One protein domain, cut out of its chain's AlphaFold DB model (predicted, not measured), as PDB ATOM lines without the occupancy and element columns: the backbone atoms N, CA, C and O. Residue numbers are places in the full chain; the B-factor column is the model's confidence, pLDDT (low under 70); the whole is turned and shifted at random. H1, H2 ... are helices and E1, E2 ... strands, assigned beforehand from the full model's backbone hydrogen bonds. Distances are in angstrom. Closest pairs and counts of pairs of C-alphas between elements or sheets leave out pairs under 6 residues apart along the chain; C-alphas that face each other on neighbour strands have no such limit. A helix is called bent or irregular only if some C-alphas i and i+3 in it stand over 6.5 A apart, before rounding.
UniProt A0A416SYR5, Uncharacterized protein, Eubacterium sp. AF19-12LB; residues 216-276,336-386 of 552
ATOM      1  N   THR A 216      -8.095 -49.288 -15.878       75.50
ATOM      2  CA  THR A 216      -8.025 -48.095 -15.044       75.50
ATOM      3  C   THR A 216      -6.693 -48.036 -14.327       75.50
ATOM      4  O   THR A 216      -6.264 -48.991 -13.687       75.50
ATOM      5  N   LYS A 217      -6.025 -46.887 -14.394       80.38
ATOM      6  CA  LYS A 217      -4.821 -46.645 -13.597       80.38
ATOM      7  C   LYS A 217      -5.229 -46.370 -12.152       80.38
ATOM      8  O   LYS A 217      -6.013 -45.458 -11.894       80.38
ATOM      9  N   MET A 218      -4.673 -47.137 -11.224       83.31
ATOM     10  CA  MET A 218      -4.876 -46.975  -9.789       83.31
ATOM     11  C   MET A 218      -3.719 -46.193  -9.183       83.31
ATOM     12  O   MET A 218      -2.543 -46.445  -9.478       83.31
ATOM     13  N   TYR A 219      -4.057 -45.247  -8.314       88.00
ATOM     14  CA  TYR A 219      -3.099 -44.368  -7.665       88.00
ATOM     15  C   TYR A 219      -3.335 -44.299  -6.163       88.00
ATOM     16  O   TYR A 219      -4.469 -44.242  -5.686       88.00
ATOM     17  N   TRP A 220      -2.228 -44.220  -5.432       89.81
ATOM     18  CA  TRP A 220      -2.228 -43.744  -4.063       89.81
ATOM     19  C   TRP A 220      -2.232 -42.218  -4.059       89.81
ATOM     20  O   TRP A 220      -1.328 -41.585  -4.609       89.81
ATOM     21  N   TYR A 221      -3.229 -41.627  -3.418       93.56
ATOM     22  CA  TYR A 221      -3.249 -40.210  -3.081       93.56
ATOM     23  C   TYR A 221      -2.750 -40.084  -1.643       93.56
ATOM     24  O   TYR A 221      -3.341 -40.653  -0.730       93.56
ATOM     25  N   ILE A 222      -1.623 -39.402  -1.443       94.81
ATOM     26  CA  ILE A 222      -0.960 -39.282  -0.140       94.81
ATOM     27  C   ILE A 222      -1.066 -37.851   0.363       94.81
ATOM     28  O   ILE A 222      -0.616 -36.931  -0.313       94.81
ATOM     29  N   ASN A 223      -1.624 -37.665   1.555       96.50
ATOM     30  CA  ASN A 223      -1.787 -36.369   2.205       96.50
ATOM     31  C   ASN A 223      -0.423 -35.722   2.499       96.50
ATOM     32  O   ASN A 223       0.319 -36.174   3.379       96.50
ATOM     33  N   GLU A 224      -0.091 -34.656   1.768       96.50
ATOM     34  CA  GLU A 224       1.234 -34.031   1.848       96.50
ATOM     35  C   GLU A 224       1.446 -33.289   3.169       96.50
ATOM     36  O   GLU A 224       2.567 -33.262   3.679       96.50
ATOM     37  N   ASP A 225       0.383 -32.736   3.762       95.88
ATOM     38  CA  ASP A 225       0.465 -32.051   5.055       95.88
ATOM     39  C   ASP A 225       0.884 -33.029   6.164       95.88
ATOM     40  O   ASP A 225       1.731 -32.708   7.004       95.88
ATOM     41  N   ILE A 226       0.345 -34.252   6.139       96.69
ATOM     42  CA  ILE A 226       0.707 -35.317   7.086       96.69
ATOM     43  C   ILE A 226       2.095 -35.882   6.779       96.69
ATOM     44  O   ILE A 226       2.894 -36.075   7.700       96.69
ATOM     45  N   ALA A 227       2.428 -36.087   5.501       96.50
ATOM     46  CA  ALA A 227       3.768 -36.514   5.103       96.50
ATOM     47  C   ALA A 227       4.839 -35.529   5.598       96.50
ATOM     48  O   ALA A 227       5.836 -35.936   6.193       96.50
ATOM     49  N   LYS A 228       4.589 -34.224   5.442       97.00
ATOM     50  CA  LYS A 228       5.462 -33.156   5.933       97.00
ATOM     51  C   LYS A 228       5.530 -33.115   7.459       97.00
ATOM     52  O   LYS A 228       6.623 -32.951   7.997       97.00
ATOM     53  N   LYS A 229       4.398 -33.278   8.161       96.38
ATOM     54  CA  LYS A 229       4.349 -33.342   9.637       96.38
ATOM     55  C   LYS A 229       5.280 -34.427  10.184       96.38
ATOM     56  O   LYS A 229       5.932 -34.209  11.202       96.38
ATOM     57  N   TYR A 230       5.359 -35.564   9.495       96.56
ATOM     58  CA  TYR A 230       6.125 -36.730   9.933       96.56
ATOM     59  C   TYR A 230       7.420 -36.978   9.156       96.56
ATOM     60  O   TYR A 230       7.997 -38.056   9.312       96.56
ATOM     61  N   ASP A 231       7.905 -36.000   8.388       95.38
ATOM     62  CA  ASP A 231       9.167 -36.078   7.639       95.38
ATOM     63  C   ASP A 231       9.251 -37.344   6.761       95.38
ATOM     64  O   ASP A 231      10.152 -38.175   6.889       95.38
ATOM     65  N   ILE A 232       8.219 -37.548   5.938       94.12
ATOM     66  CA  ILE A 232       8.117 -38.662   4.992       94.12
ATOM     67  C   ILE A 232       8.505 -38.166   3.602       94.12
ATOM     68  O   ILE A 232       7.863 -37.274   3.046       94.12
ATOM     69  N   ASP A 233       9.535 -38.782   3.022       91.12
ATOM     70  CA  ASP A 233       9.958 -38.507   1.652       91.12
ATOM     71  C   ASP A 233       9.058 -39.228   0.640       91.12
ATOM     72  O   ASP A 233       9.207 -40.420   0.353       91.12
ATOM     73  N   LEU A 234       8.128 -38.466   0.069       90.44
ATOM     74  CA  LEU A 234       7.189 -38.954  -0.937       90.44
ATOM     75  C   LEU A 234       7.863 -39.336  -2.261       90.44
ATOM     76  O   LEU A 234       7.297 -40.135  -3.006       90.44
ATOM     77  N   GLU A 235       9.040 -38.794  -2.586       89.62
ATOM     78  CA  GLU A 235       9.753 -39.178  -3.811       89.62
ATOM     79  C   GLU A 235      10.408 -40.555  -3.656       89.62
ATOM     80  O   GLU A 235      10.356 -41.357  -4.590       89.62
ATOM     81  N   SER A 236      10.913 -40.877  -2.461       85.44
ATOM     82  CA  SER A 236      11.362 -42.234  -2.127       85.44
ATOM     83  C   SER A 236      10.211 -43.246  -2.159       85.44
ATOM     84  O   SER A 236      10.367 -44.324  -2.729       85.44
ATOM     85  N   MET A 237       9.028 -42.897  -1.631       83.31
ATOM     86  CA  MET A 237       7.863 -43.802  -1.634       83.31
ATOM     87  C   MET A 237       7.416 -44.224  -3.041       83.31
ATOM     88  O   MET A 237       6.983 -45.359  -3.217       83.31
ATOM     89  N   LYS A 238       7.560 -43.361  -4.059       82.00
ATOM     90  CA  LYS A 238       7.234 -43.703  -5.462       82.00
ATOM     91  C   LYS A 238       8.076 -44.841  -6.034       82.00
ATOM     92  O   LYS A 238       7.693 -45.420  -7.046       82.00
ATOM     93  N   GLN A 239       9.248 -45.086  -5.457       79.81
ATOM     94  CA  GLN A 239      10.188 -46.107  -5.916       79.81
ATOM     95  C   GLN A 239      10.044 -47.420  -5.136       79.81
ATOM     96  O   GLN A 239      10.715 -48.394  -5.465       79.81
ATOM     97  N   MET A 240       9.202 -47.438  -4.099       80.06
ATOM     98  CA  MET A 240       8.988 -48.578  -3.213       80.06
ATOM     99  C   MET A 240       7.756 -49.376  -3.628       80.06
ATOM    100  O   MET A 240       6.798 -48.814  -4.164       80.06
ATOM    101  N   ASN A 241       7.749 -50.666  -3.296       74.94
ATOM    102  CA  ASN A 241       6.520 -51.444  -3.349       74.94
ATOM    103  C   ASN A 241       5.608 -51.037  -2.183       74.94
ATOM    104  O   ASN A 241       6.067 -50.544  -1.150       74.94
ATOM    105  N   TYR A 242       4.303 -51.242  -2.339       75.31
ATOM    106  CA  TYR A 242       3.318 -50.869  -1.320       75.31
ATOM    107  C   TYR A 242       3.529 -51.618   0.010       75.31
ATOM    108  O   TYR A 242       3.304 -51.068   1.090       75.31
ATOM    109  N   GLU A 243       4.010 -52.857  -0.060       74.62
ATOM    110  CA  GLU A 243       4.420 -53.689   1.076       74.62
ATOM    111  C   GLU A 243       5.435 -52.967   1.975       74.62
ATOM    112  O   GLU A 243       5.374 -53.060   3.203       74.62
ATOM    113  N   ASP A 244       6.339 -52.198   1.365       82.56
ATOM    114  CA  ASP A 244       7.427 -51.509   2.057       82.56
ATOM    115  C   ASP A 244       6.951 -50.234   2.769       82.56
ATOM    116  O   ASP A 244       7.715 -49.603   3.501       82.56
ATOM    117  N   TRP A 245       5.684 -49.836   2.591       86.31
ATOM    118  CA  TRP A 245       5.139 -48.626   3.206       86.31
ATOM    119  C   TRP A 245       4.708 -48.827   4.665       86.31
ATOM    120  O   TRP A 245       4.522 -47.847   5.397       86.31
ATOM    121  N   ALA A 246       4.595 -50.080   5.119       87.00
ATOM    122  CA  ALA A 246       4.146 -50.435   6.466       87.00
ATOM    123  C   ALA A 246       4.848 -49.662   7.611       87.00
ATOM    124  O   ALA A 246       4.147 -49.241   8.541       87.00
ATOM    125  N   PRO A 247       6.177 -49.410   7.575       90.44
ATOM    126  CA  PRO A 247       6.857 -48.643   8.620       90.44
ATOM    127  C   PRO A 247       6.402 -47.180   8.703       90.44
ATOM    128  O   PRO A 247       6.327 -46.623   9.801       90.44
ATOM    129  N   TYR A 248       6.065 -46.546   7.574       92.38
ATOM    130  CA  TYR A 248       5.567 -45.166   7.559       92.38
ATOM    131  C   TYR A 248       4.170 -45.080   8.166       92.38
ATOM    132  O   TYR A 248       3.908 -44.213   9.001       92.38
ATOM    133  N   PHE A 249       3.300 -46.023   7.806       93.31
ATOM    134  CA  PHE A 249       1.966 -46.138   8.389       93.31
ATOM    135  C   PHE A 249       2.029 -46.336   9.905       93.31
ATOM    136  O   PHE A 249       1.319 -45.661  10.646       93.31
ATOM    137  N   GLU A 250       2.932 -47.192  10.382       94.00
ATOM    138  CA  GLU A 250       3.116 -47.435  11.815       94.00
ATOM    139  C   GLU A 250       3.645 -46.205  12.558       94.00
ATOM    140  O   GLU A 250       3.145 -45.866  13.636       94.00
ATOM    141  N   LYS A 251       4.609 -45.491  11.963       95.31
ATOM    142  CA  LYS A 251       5.137 -44.228  12.497       95.31
ATOM    143  C   LYS A 251       4.021 -43.197  12.687       95.31
ATOM    144  O   LYS A 251       3.904 -42.634  13.774       95.31
ATOM    145  N   ILE A 252       3.210 -42.968  11.652       96.56
ATOM    146  CA  ILE A 252       2.111 -41.991  11.692       96.56
ATOM    147  C   ILE A 252       1.044 -42.430  12.692       96.56
ATOM    148  O   ILE A 252       0.646 -41.637  13.540       96.56
ATOM    149  N   TYR A 253       0.612 -43.695  12.633       95.56
ATOM    150  CA  TYR A 253      -0.447 -44.219  13.497       95.56
ATOM    151  C   TYR A 253      -0.097 -44.042  14.969       95.56
ATOM    152  O   TYR A 253      -0.886 -43.494  15.735       95.56
ATOM    153  N   ASN A 254       1.110 -44.456  15.360       94.69
ATOM    154  CA  ASN A 254       1.554 -44.346  16.744       94.69
ATOM    155  C   ASN A 254       1.678 -42.884  17.185       94.69
ATOM    156  O   ASN A 254       1.309 -42.558  18.313       94.69
ATOM    157  N   ALA A 255       2.168 -41.997  16.316       95.81
ATOM    158  CA  ALA A 255       2.291 -40.583  16.640       95.81
ATOM    159  C   ALA A 255       0.922 -39.903  16.813       95.81
ATOM    160  O   ALA A 255       0.675 -39.312  17.861       95.81
ATOM    161  N   GLU A 256       0.006 -40.057  15.853       95.19
ATOM    162  CA  GLU A 256      -1.352 -39.489  15.920       95.19
ATOM    163  C   GLU A 256      -2.155 -40.069  17.098       95.19
ATOM    164  O   GLU A 256      -2.875 -39.348  17.793       95.19
ATOM    165  N   LYS A 257      -1.983 -41.366  17.388       92.81
ATOM    166  CA  LYS A 257      -2.597 -42.017  18.554       92.81
ATOM    167  C   LYS A 257      -2.083 -41.433  19.870       92.81
ATOM    168  O   LYS A 257      -2.886 -41.188  20.767       92.81
ATOM    169  N   ASN A 258      -0.777 -41.181  19.981       93.50
ATOM    170  CA  ASN A 258      -0.167 -40.579  21.170       93.50
ATOM    171  C   ASN A 258      -0.546 -39.102  21.348       93.50
ATOM    172  O   ASN A 258      -0.690 -38.642  22.479       93.50
ATOM    173  N   GLU A 259      -0.724 -38.368  20.249       92.56
ATOM    174  CA  GLU A 259      -1.215 -36.984  20.260       92.56
ATOM    175  C   GLU A 259      -2.700 -36.888  20.655       92.56
ATOM    176  O   GLU A 259      -3.181 -35.806  20.991       92.56
ATOM    177  N   GLY A 260      -3.427 -38.011  20.661       89.31
ATOM    178  CA  GLY A 260      -4.858 -38.034  20.948       89.31
ATOM    179  C   GLY A 260      -5.694 -37.463  19.806       89.31
ATOM    180  O   GLY A 260      -6.809 -36.995  20.042       89.31
ATOM    181  N   THR A 261      -5.174 -37.487  18.574       90.06
ATOM    182  CA  THR A 261      -5.884 -36.977  17.401       90.06
ATOM    183  C   THR A 261      -7.187 -37.739  17.206       90.06
ATOM    184  O   THR A 261      -7.217 -38.973  17.248       90.06
ATOM    185  N   SER A 262      -8.270 -36.994  17.006       88.75
ATOM    186  CA  SER A 262      -9.600 -37.527  16.742       88.75
ATOM    187  C   SER A 262      -9.915 -37.562  15.251       88.75
ATOM    188  O   SER A 262      -9.458 -36.709  14.485       88.75
ATOM    189  N   ASP A 263     -10.746 -38.526  14.860       90.44
ATOM    190  CA  ASP A 263     -11.281 -38.693  13.505       90.44
ATOM    191  C   ASP A 263     -10.191 -38.807  12.418       90.44
ATOM    192  O   ASP A 263     -10.372 -38.379  11.278       90.44
ATOM    193  N   PHE A 264      -9.050 -39.415  12.754       93.38
ATOM    194  CA  PHE A 264      -7.944 -39.652  11.822       93.38
ATOM    195  C   PHE A 264      -7.875 -41.116  11.376       93.38
ATOM    196  O   PHE A 264      -7.965 -42.013  12.212       93.38
ATOM    197  N   LYS A 265      -7.662 -41.357  10.080       93.62
ATOM    198  CA  LYS A 265      -7.354 -42.680   9.515       93.62
ATOM    199  C   LYS A 265      -5.967 -42.713   8.894       93.62
ATOM    200  O   LYS A 265      -5.495 -41.724   8.339       93.62
ATOM    201  N   ILE A 266      -5.344 -43.884   8.910       94.62
ATOM    202  CA  ILE A 266      -4.126 -44.101   8.126       94.62
ATOM    203  C   ILE A 266      -4.476 -44.294   6.661       94.62
ATOM    204  O   ILE A 266      -3.838 -43.699   5.796       94.62
ATOM    205  N   MET A 267      -5.492 -45.105   6.393       90.19
ATOM    206  CA  MET A 267      -5.864 -45.468   5.040       90.19
ATOM    207  C   MET A 267      -7.376 -45.459   4.869       90.19
ATOM    208  O   MET A 267      -8.118 -45.941   5.730       90.19
ATOM    209  N   ASP A 268      -7.819 -44.919   3.741       86.31
ATOM    210  CA  ASP A 268      -9.195 -45.009   3.280       86.31
ATOM    211  C   ASP A 268      -9.251 -45.732   1.940       86.31
ATOM    212  O   ASP A 268      -8.355 -45.595   1.103       86.31
ATOM    213  N   ASN A 269     -10.324 -46.498   1.769       73.31
ATOM    214  CA  ASN A 269     -10.463 -47.554   0.773       73.31
ATOM    215  C   ASN A 269      -9.458 -48.697   0.958       73.31
ATOM    216  O   ASN A 269      -8.322 -48.540   1.408       73.31
ATOM    217  N   TYR A 270      -9.919 -49.897   0.638       66.38
ATOM    218  CA  TYR A 270      -9.083 -51.079   0.704       66.38
ATOM    219  C   TYR A 270      -8.076 -51.046  -0.441       66.38
ATOM    220  O   TYR A 270      -8.427 -50.561  -1.522       66.38
ATOM    221  N   PRO A 271      -6.848 -51.565  -0.251       58.12
ATOM    222  CA  PRO A 271      -6.046 -51.966  -1.386       58.12
ATOM    223  C   PRO A 271      -6.869 -53.023  -2.115       58.12
ATOM    224  O   PRO A 271      -6.918 -54.169  -1.676       58.12
ATOM    225  N   TYR A 272      -7.617 -52.604  -3.143       55.34
ATOM    226  CA  TYR A 272      -8.380 -53.510  -3.982       55.34
ATOM    227  C   TYR A 272      -7.392 -54.595  -4.381       55.34
ATOM    228  O   TYR A 272      -6.330 -54.299  -4.944       55.34
ATOM    229  N   THR A 273      -7.688 -55.825  -3.963       54.47
ATOM    230  CA  THR A 273      -6.946 -57.008  -4.384       54.47
ATOM    231  C   THR A 273      -6.865 -56.913  -5.888       54.47
ATOM    232  O   THR A 273      -7.903 -56.648  -6.486       54.47
ATOM    233  N   GLN A 274      -5.665 -57.018  -6.466       56.75
ATOM    234  CA  GLN A 274      -5.444 -56.977  -7.910       56.75
ATOM    235  C   GLN A 274      -6.517 -57.838  -8.572       56.75
ATOM    236  O   GLN A 274      -6.458 -59.064  -8.498       56.75
ATOM    237  N   VAL A 275      -7.576 -57.210  -9.079       51.50
ATOM    238  CA  VAL A 275      -8.646 -57.951  -9.724       51.50
ATOM    239  C   VAL A 275      -8.094 -58.205 -11.110       51.50
ATOM    240  O   VAL A 275      -8.160 -57.355 -11.996       51.50
ATOM    241  N   GLU A 276      -7.417 -59.340 -11.224       59.06
ATOM    242  CA  GLU A 276      -7.115 -59.957 -12.499       59.06
ATOM    243  C   GLU A 276      -8.455 -60.227 -13.202       59.06
ATOM    244  O   GLU A 276      -9.493 -60.430 -12.567       59.06
ATOM    245  N   PRO A 336     -12.627 -41.799  17.718       83.81
ATOM    246  CA  PRO A 336     -13.797 -41.301  17.007       83.81
ATOM    247  C   PRO A 336     -14.660 -40.449  17.940       83.81
ATOM    248  O   PRO A 336     -15.013 -40.877  19.046       83.81
ATOM    249  N   THR A 337     -15.012 -39.248  17.493       75.69
ATOM    250  CA  THR A 337     -15.896 -38.368  18.263       75.69
ATOM    251  C   THR A 337     -17.341 -38.876  18.195       75.69
ATOM    252  O   THR A 337     -17.847 -39.266  17.139       75.69
ATOM    253  N   LYS A 338     -18.023 -38.937  19.350       66.31
ATOM    254  CA  LYS A 338     -19.457 -39.262  19.406       66.31
ATOM    255  C   LYS A 338     -20.244 -38.041  18.955       66.31
ATOM    256  O   LYS A 338     -20.331 -37.080  19.703       66.31
ATOM    257  N   LYS A 339     -20.854 -38.124  17.778       63.44
ATOM    258  CA  LYS A 339     -21.533 -36.986  17.158       63.44
ATOM    259  C   LYS A 339     -22.930 -36.755  17.743       63.44
ATOM    260  O   LYS A 339     -23.746 -37.676  17.764       63.44
ATOM    261  N   ASN A 340     -23.214 -35.512  18.123       59.50
ATOM    262  CA  ASN A 340     -24.558 -34.929  18.035       59.50
ATOM    263  C   ASN A 340     -24.710 -34.243  16.661       59.50
ATOM    264  O   ASN A 340     -23.704 -33.969  16.008       59.50
ATOM    265  N   GLU A 341     -25.939 -33.942  16.225       57.03
ATOM    266  CA  GLU A 341     -26.221 -33.331  14.905       57.03
ATOM    267  C   GLU A 341     -25.485 -31.992  14.658       57.03
ATOM    268  O   GLU A 341     -25.256 -31.631  13.507       57.03
ATOM    269  N   ASP A 342     -25.040 -31.305  15.719       59.47
ATOM    270  CA  ASP A 342     -24.383 -29.991  15.661       59.47
ATOM    271  C   ASP A 342     -22.834 -30.027  15.685       59.47
ATOM    272  O   ASP A 342     -22.190 -28.975  15.610       59.47
ATOM    273  N   GLU A 343     -22.193 -31.194  15.829       63.84
ATOM    274  CA  GLU A 343     -20.724 -31.273  15.925       63.84
ATOM    275  C   GLU A 343     -20.036 -31.270  14.549       63.84
ATOM    276  O   GLU A 343     -20.318 -32.095  13.677       63.84
ATOM    277  N   ILE A 344     -19.067 -30.361  14.365       64.88
ATOM    278  CA  ILE A 344     -18.256 -30.277  13.144       64.88
ATOM    279  C   ILE A 344     -17.370 -31.519  13.054       64.88
ATOM    280  O   ILE A 344     -16.443 -31.698  13.843       64.88
ATOM    281  N   PHE A 345     -17.618 -32.358  12.053       75.88
ATOM    282  CA  PHE A 345     -16.756 -33.494  11.758       75.88
ATOM    283  C   PHE A 345     -15.364 -33.014  11.334       75.88
ATOM    284  O   PHE A 345     -15.242 -32.182  10.441       75.88
ATOM    285  N   THR A 346     -14.304 -33.542  11.955       79.31
ATOM    286  CA  THR A 346     -12.922 -33.109  11.676       79.31
ATOM    287  C   THR A 346     -12.063 -34.205  11.048       79.31
ATOM    288  O   THR A 346     -10.861 -34.290  11.319       79.31
ATOM    289  N   GLY A 347     -12.698 -35.022  10.203       86.12
ATOM    290  CA  GLY A 347     -12.089 -36.158   9.524       86.12
ATOM    291  C   GLY A 347     -10.782 -35.808   8.811       86.12
ATOM    292  O   GLY A 347     -10.665 -34.761   8.165       86.12
ATOM    293  N   ASN A 348      -9.796 -36.697   8.911       93.19
ATOM    294  CA  ASN A 348      -8.589 -36.653   8.089       93.19
ATOM    295  C   ASN A 348      -8.092 -38.067   7.763       93.19
ATOM    296  O   ASN A 348      -8.405 -39.022   8.477       93.19
ATOM    297  N   CYS A 349      -7.306 -38.199   6.701       94.69
ATOM    298  CA  CYS A 349      -6.699 -39.464   6.312       94.69
ATOM    299  C   CYS A 349      -5.320 -39.233   5.682       94.69
ATOM    300  O   CYS A 349      -5.083 -38.180   5.080       94.69
ATOM    301  N   PHE A 350      -4.406 -40.191   5.858       95.75
ATOM    302  CA  PHE A 350      -3.068 -40.129   5.270       95.75
ATOM    303  C   PHE A 350      -3.016 -40.653   3.831       95.75
ATOM    304  O   PHE A 350      -2.473 -39.960   2.971       95.75
ATOM    305  N   ALA A 351      -3.560 -41.838   3.560       93.44
ATOM    306  CA  ALA A 351      -3.442 -42.502   2.264       93.44
ATOM    307  C   ALA A 351      -4.800 -42.954   1.715       93.44
ATOM    308  O   ALA A 351      -5.653 -43.447   2.451       93.44
ATOM    309  N   PHE A 352      -4.973 -42.831   0.403       91.88
ATOM    310  CA  PHE A 352      -6.189 -43.236  -0.293       91.88
ATOM    311  C   PHE A 352      -5.828 -44.012  -1.549       91.88
ATOM    312  O   PHE A 352      -4.998 -43.535  -2.324       91.88
ATOM    313  N   LEU A 353      -6.463 -45.158  -1.782       86.44
ATOM    314  CA  LEU A 353      -6.399 -45.819  -3.085       86.44
ATOM    315  C   LEU A 353      -7.620 -45.417  -3.912       86.44
ATOM    316  O   LEU A 353      -8.757 -45.593  -3.467       86.44
ATOM    317  N   GLN A 354      -7.384 -44.886  -5.110       85.75
ATOM    318  CA  GLN A 354      -8.449 -44.442  -6.008       85.75
ATOM    319  C   GLN A 354      -8.035 -44.611  -7.475       85.75
ATOM    320  O   GLN A 354      -6.847 -44.629  -7.812       85.75
ATOM    321  N   GLN A 355      -9.038 -44.719  -8.347       82.62
ATOM    322  CA  GLN A 355      -8.869 -44.575  -9.790       82.62
ATOM    323  C   GLN A 355      -8.261 -43.207 -10.143       82.62
ATOM    324  O   GLN A 355      -8.405 -42.245  -9.387       82.62
ATOM    325  N   ASP A 356      -7.593 -43.126 -11.295       83.94
ATOM    326  CA  ASP A 356      -7.031 -41.881 -11.817       83.94
ATOM    327  C   ASP A 356      -8.067 -40.747 -11.849       83.94
ATOM    328  O   ASP A 356      -9.055 -40.798 -12.574       83.94
ATOM    329  N   MET A 357      -7.789 -39.715 -11.061       83.00
ATOM    330  CA  MET A 357      -8.509 -38.455 -10.987       83.00
ATOM    331  C   MET A 357      -7.518 -37.291 -10.856       83.00
ATOM    332  O   MET A 357      -6.405 -37.444 -10.326       83.00
ATOM    333  N   ASP A 358      -7.938 -36.111 -11.306       86.31
ATOM    334  CA  ASP A 358      -7.246 -34.859 -11.015       86.31
ATOM    335  C   ASP A 358      -7.135 -34.606  -9.499       86.31
ATOM    336  O   ASP A 358      -8.027 -34.962  -8.731       86.31
ATOM    337  N   VAL A 359      -6.027 -34.006  -9.058       89.62
ATOM    338  CA  VAL A 359      -5.756 -33.774  -7.630       89.62
ATOM    339  C   VAL A 359      -6.785 -32.833  -7.004       89.62
ATOM    340  O   VAL A 359      -7.247 -33.111  -5.895       89.62
ATOM    341  N   ASP A 360      -7.178 -31.770  -7.706       87.56
ATOM    342  CA  ASP A 360      -8.117 -30.786  -7.165       87.56
ATOM    343  C   ASP A 360      -9.514 -31.403  -7.039       87.56
ATOM    344  O   ASP A 360     -10.144 -31.309  -5.983       87.56
ATOM    345  N   SER A 361      -9.953 -32.141  -8.066       86.12
ATOM    346  CA  SER A 361     -11.202 -32.915  -8.033       86.12
ATOM    347  C   SER A 361     -11.201 -33.956  -6.911       86.12
ATOM    348  O   SER A 361     -12.202 -34.113  -6.215       86.12
ATOM    349  N   PHE A 362     -10.077 -34.645  -6.684       89.81
ATOM    350  CA  PHE A 362      -9.966 -35.629  -5.607       89.81
ATOM    351  C   PHE A 362     -10.160 -34.989  -4.227       89.81
ATOM    352  O   PHE A 362     -10.915 -35.518  -3.404       89.81
ATOM    353  N   VAL A 363      -9.489 -33.862  -3.964       91.56
ATOM    354  CA  VAL A 363      -9.608 -33.136  -2.690       91.56
ATOM    355  C   VAL A 363     -11.036 -32.627  -2.498       91.56
ATOM    356  O   VAL A 363     -11.619 -32.832  -1.432       91.56
ATOM    357  N   GLU A 364     -11.625 -32.036  -3.537       88.44
ATOM    358  CA  GLU A 364     -12.990 -31.509  -3.516       88.44
ATOM    359  C   GLU A 364     -14.029 -32.609  -3.236       88.44
ATOM    360  O   GLU A 364     -14.847 -32.464  -2.322       88.44
ATOM    361  N   ASN A 365     -13.939 -33.752  -3.925       85.44
ATOM    362  CA  ASN A 365     -14.832 -34.902  -3.731       85.44
ATOM    363  C   ASN A 365     -14.739 -35.496  -2.319       85.44
ATOM    364  O   ASN A 365     -15.703 -36.066  -1.803       85.44
ATOM    365  N   ASN A 366     -13.587 -35.344  -1.667       88.12
ATOM    366  CA  ASN A 366     -13.343 -35.878  -0.333       88.12
ATOM    367  C   ASN A 366     -13.543 -34.857   0.791       88.12
ATOM    368  O   ASN A 366     -13.560 -35.264   1.953       88.12
ATOM    369  N   LYS A 367     -13.755 -33.565   0.505       88.06
ATOM    370  CA  LYS A 367     -13.789 -32.497   1.525       88.06
ATOM    371  C   LYS A 367     -14.835 -32.709   2.622       88.06
ATOM    372  O   LYS A 367     -14.600 -32.367   3.776       88.06
ATOM    373  N   THR A 368     -15.986 -33.297   2.285       84.56
ATOM    374  CA  THR A 368     -17.071 -33.546   3.247       84.56
ATOM    375  C   THR A 368     -16.688 -34.652   4.231       84.56
ATOM    376  O   THR A 368     -17.015 -34.581   5.416       84.56
ATOM    377  N   LYS A 369     -15.962 -35.672   3.754       86.06
ATOM    378  CA  LYS A 369     -15.481 -36.796   4.569       86.06
ATOM    379  C   LYS A 369     -14.147 -36.471   5.259       86.06
ATOM    380  O   LYS A 369     -13.886 -36.957   6.354       86.06
ATOM    381  N   TYR A 370     -13.322 -35.620   4.662       91.56
ATOM    382  CA  TYR A 370     -11.990 -35.271   5.147       91.56
ATOM    383  C   TYR A 370     -11.733 -33.763   5.035       91.56
ATOM    384  O   TYR A 370     -10.897 -33.337   4.242       91.56
ATOM    385  N   PRO A 371     -12.402 -32.922   5.843       90.38
ATOM    386  CA  PRO A 371     -12.305 -31.462   5.729       90.38
ATOM    387  C   PRO A 371     -10.920 -30.890   6.060       90.38
ATOM    388  O   PRO A 371     -10.646 -29.725   5.776       90.38
ATOM    389  N   LYS A 372     -10.038 -31.683   6.682       91.19
ATOM    390  CA  LYS A 372      -8.634 -31.310   6.921       91.19
ATOM    391  C   LYS A 372      -7.712 -31.620   5.734       91.19
ATOM    392  O   LYS A 372      -6.567 -31.174   5.757       91.19
ATOM    393  N   LEU A 373      -8.178 -32.368   4.733       93.19
ATOM    394  CA  LEU A 373      -7.417 -32.679   3.527       93.19
ATOM    395  C   LEU A 373      -7.329 -31.431   2.642       93.19
ATOM    396  O   LEU A 373      -8.354 -30.876   2.256       93.19
ATOM    397  N   LYS A 374      -6.109 -30.987   2.329       92.56
ATOM    398  CA  LYS A 374      -5.874 -29.783   1.512       92.56
ATOM    399  C   LYS A 374      -5.062 -30.056   0.263       92.56
ATOM    400  O   LYS A 374      -5.332 -29.461  -0.771       92.56
ATOM    401  N   SER A 375      -4.061 -30.925   0.367       94.31
ATOM    402  CA  SER A 375      -3.253 -31.326  -0.774       94.31
ATOM    403  C   SER A 375      -2.840 -32.785  -0.667       94.31
ATOM    404  O   SER A 375      -2.718 -33.359   0.423       94.31
ATOM    405  N   VAL A 376      -2.653 -33.390  -1.834       95.19
ATOM    406  CA  VAL A 376      -2.248 -34.781  -1.973       95.19
ATOM    407  C   VAL A 376      -1.212 -34.927  -3.073       95.19
ATOM    408  O   VAL A 376      -1.283 -34.286  -4.122       95.19
ATOM    409  N   LYS A 377      -0.277 -35.850  -2.862       94.06
ATOM    410  CA  LYS A 377       0.629 -36.340  -3.889       94.06
ATOM    411  C   LYS A 377       0.063 -37.618  -4.482       94.06
ATOM    412  O   LYS A 377      -0.204 -38.577  -3.765       94.06
ATOM    413  N   LYS A 378      -0.049 -37.647  -5.804       92.50
ATOM    414  CA  LYS A 378      -0.444 -38.832  -6.560       92.50
ATOM    415  C   LYS A 378       0.777 -39.728  -6.831       92.50
ATOM    416  O   LYS A 378       1.776 -39.259  -7.386       92.50
ATOM    417  N   ILE A 379       0.702 -41.001  -6.446       90.12
ATOM    418  CA  ILE A 379       1.738 -42.030  -6.633       90.12
ATOM    419  C   ILE A 379       1.124 -43.213  -7.387       90.12
ATOM    420  O   ILE A 379       0.105 -43.752  -6.966       90.12
ATOM    421  N   TYR A 380       1.707 -43.583  -8.531       86.00
ATOM    422  CA  TYR A 380       1.214 -44.699  -9.346       86.00
ATOM    423  C   TYR A 380       1.313 -46.018  -8.585       86.00
ATOM    424  O   TYR A 380       2.311 -46.254  -7.905       86.00
ATOM    425  N   CYS A 381       0.286 -46.858  -8.711       79.50
ATOM    426  CA  CYS A 381       0.253 -48.176  -8.095       79.50
ATOM    427  C   CYS A 381       0.281 -49.279  -9.159       79.50
ATOM    428  O   CYS A 381       1.323 -49.890  -9.379       79.50
ATOM    429  N   TYR A 382      -0.841 -49.513  -9.838       75.19
ATOM    430  CA  TYR A 382      -0.977 -50.543 -10.870       75.19
ATOM    431  C   TYR A 382      -2.082 -50.174 -11.868       75.19
ATOM    432  O   TYR A 382      -2.840 -49.228 -11.651       75.19
ATOM    433  N   ASN A 383      -2.188 -50.924 -12.966       73.88
ATOM    434  CA  ASN A 383      -3.352 -50.875 -13.851       73.88
ATOM    435  C   ASN A 383      -4.334 -51.964 -13.425       73.88
ATOM    436  O   ASN A 383      -3.977 -53.139 -13.404       73.88
ATOM    437  N   GLN A 384      -5.549 -51.575 -13.073       71.94
ATOM    438  CA  GLN A 384      -6.654 -52.489 -12.848       71.94
ATOM    439  C   GLN A 384      -7.295 -52.805 -14.196       71.94
ATOM    440  O   GLN A 384      -7.670 -51.888 -14.929       71.94
ATOM    441  N   ILE A 385      -7.421 -54.087 -14.531       67.12
ATOM    442  CA  ILE A 385      -8.299 -54.486 -15.627       67.12
ATOM    443  C   ILE A 385      -9.717 -54.355 -15.086       67.12
ATOM    444  O   ILE A 385     -10.064 -54.961 -14.076       67.12
ATOM    445  N   GLU A 386     -10.526 -53.524 -15.731       62.25
ATOM    446  CA  GLU A 386     -11.927 -53.406 -15.350       62.25
ATOM    447  C   GLU A 386     -12.623 -54.727 -15.723       62.25
ATOM    448  O   GLU A 386     -12.635 -55.121 -16.902       62.25
TER     449      GLU A 386
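AT A GLANCE: This is residues 216 to 276 and 336 to 386 of the 552 residues of an uncharacterized protein of Eubacterium sp. AF19-12LB (UniProt A0A416SYR5). A strongly twisted sheet of four strands has the long helix H3 running along one face over its edge strand E2, with short H1 beside it on that face, while H4 crosses the opposite face. H2 only grazes the sheet, and residues 338 to 343 stick out from the body. The 112 residues printed include four named helices and four named strands, in the order E1 H1 H2 H3 E2 E3 H4 E4; the sheet is mixed, its order is E2 E3 E1 E4, and the class is mixed, helices and strands. The whole is compact, with a radius of gyration of the C-alphas of 14.6 A, yet elongated in outline, spanning 43 by 28 by 24 A.

HOW THE PARTS SIT: Start at E1, residues 216 to 223, an inner strand of the sheet. On one side of it is its antiparallel neighbour E4, residues 376 to 385, an edge strand; look at N 218 and O 382, 2.8 A apart and within hydrogen-bond range, and at N 222 and O 377, also 2.8 A. On the other side is E3, residues 348 to 355, antiparallel to E1 at 168 degrees, where N 221 and O 352 are within hydrogen-bond range at 2.8 A. E3 is in turn parallel to the edge strand E2, residues 264 to 268, at 12 degrees, with N 265 and O 348 within hydrogen-bond range at 2.9 A. E1 runs by a tight link into H1, residues 224 to 229, which is on the sheet at a height of 8.2 A, only just over none of its strands, with 2 of its C-alphas falling on E4. H2, residues 234 to 237, only grazes the sheet. H3, residues 242 to 259, is on the same face as H1 and near it, at a height of 9.3 A over the sheet. It lies over E2 and runs along the strands, at 6 degrees to E2 on the local plane; the closest C-alphas of the two are those of Phe 249 and Ile 266, 6.4 A apart. H4, residues 359 to 366, is on the opposite face at a height of 8.5 A, only just over E1, with 3 of its C-alphas falling there, and runs across the strands at 79 degrees to E1 on the local plane. E3, H4 and E4 form a split strand-helix-strand unit, two strands running the same way with E1 between them in the sheet, and its crossover is right-handed. In H1 and H4 every O i to N i+4 pair is within hydrogen-bond range, in H3 11 of 14 are, and H2 is too short for such a pair.

IN THESE COORDINATES: Find C-alpha 216 at (-8.025, -48.095, -15.044); from there E1 runs 21.8 A to C-alpha 223. After H1 and H2, find C-alpha 242 at (3.318, -50.869, -1.320), from which H3 runs 26.1 A to C-alpha 259, with a kink of 30 degrees near residue 249. H3 is irregular: C-alphas 244 and 247 are 7.2 A apart. E2 then spans 10.2 A, and beyond the cut E3 spans 19.6 A, bending by 69 degrees at residue 351. H4 follows, 10.7 A long. E4 runs 24.7 A, bends by 58 degrees at residue 382, and ends at C-alpha 385 at (-8.299, -54.486, -15.627).

THE WHOLE: The two C-alphas farthest apart are those of Glu 276 and Asp 342, 44.6 A. Residues 277 to 335 are not printed, and C-alphas 276 and 336 are 35.5 A apart across the cut. Of the links that are printed whole, none is long. The mean pLDDT of the printed part is 84.5; look for values under 70 at residues 270 to 276, 338 to 344 and 385 to 386.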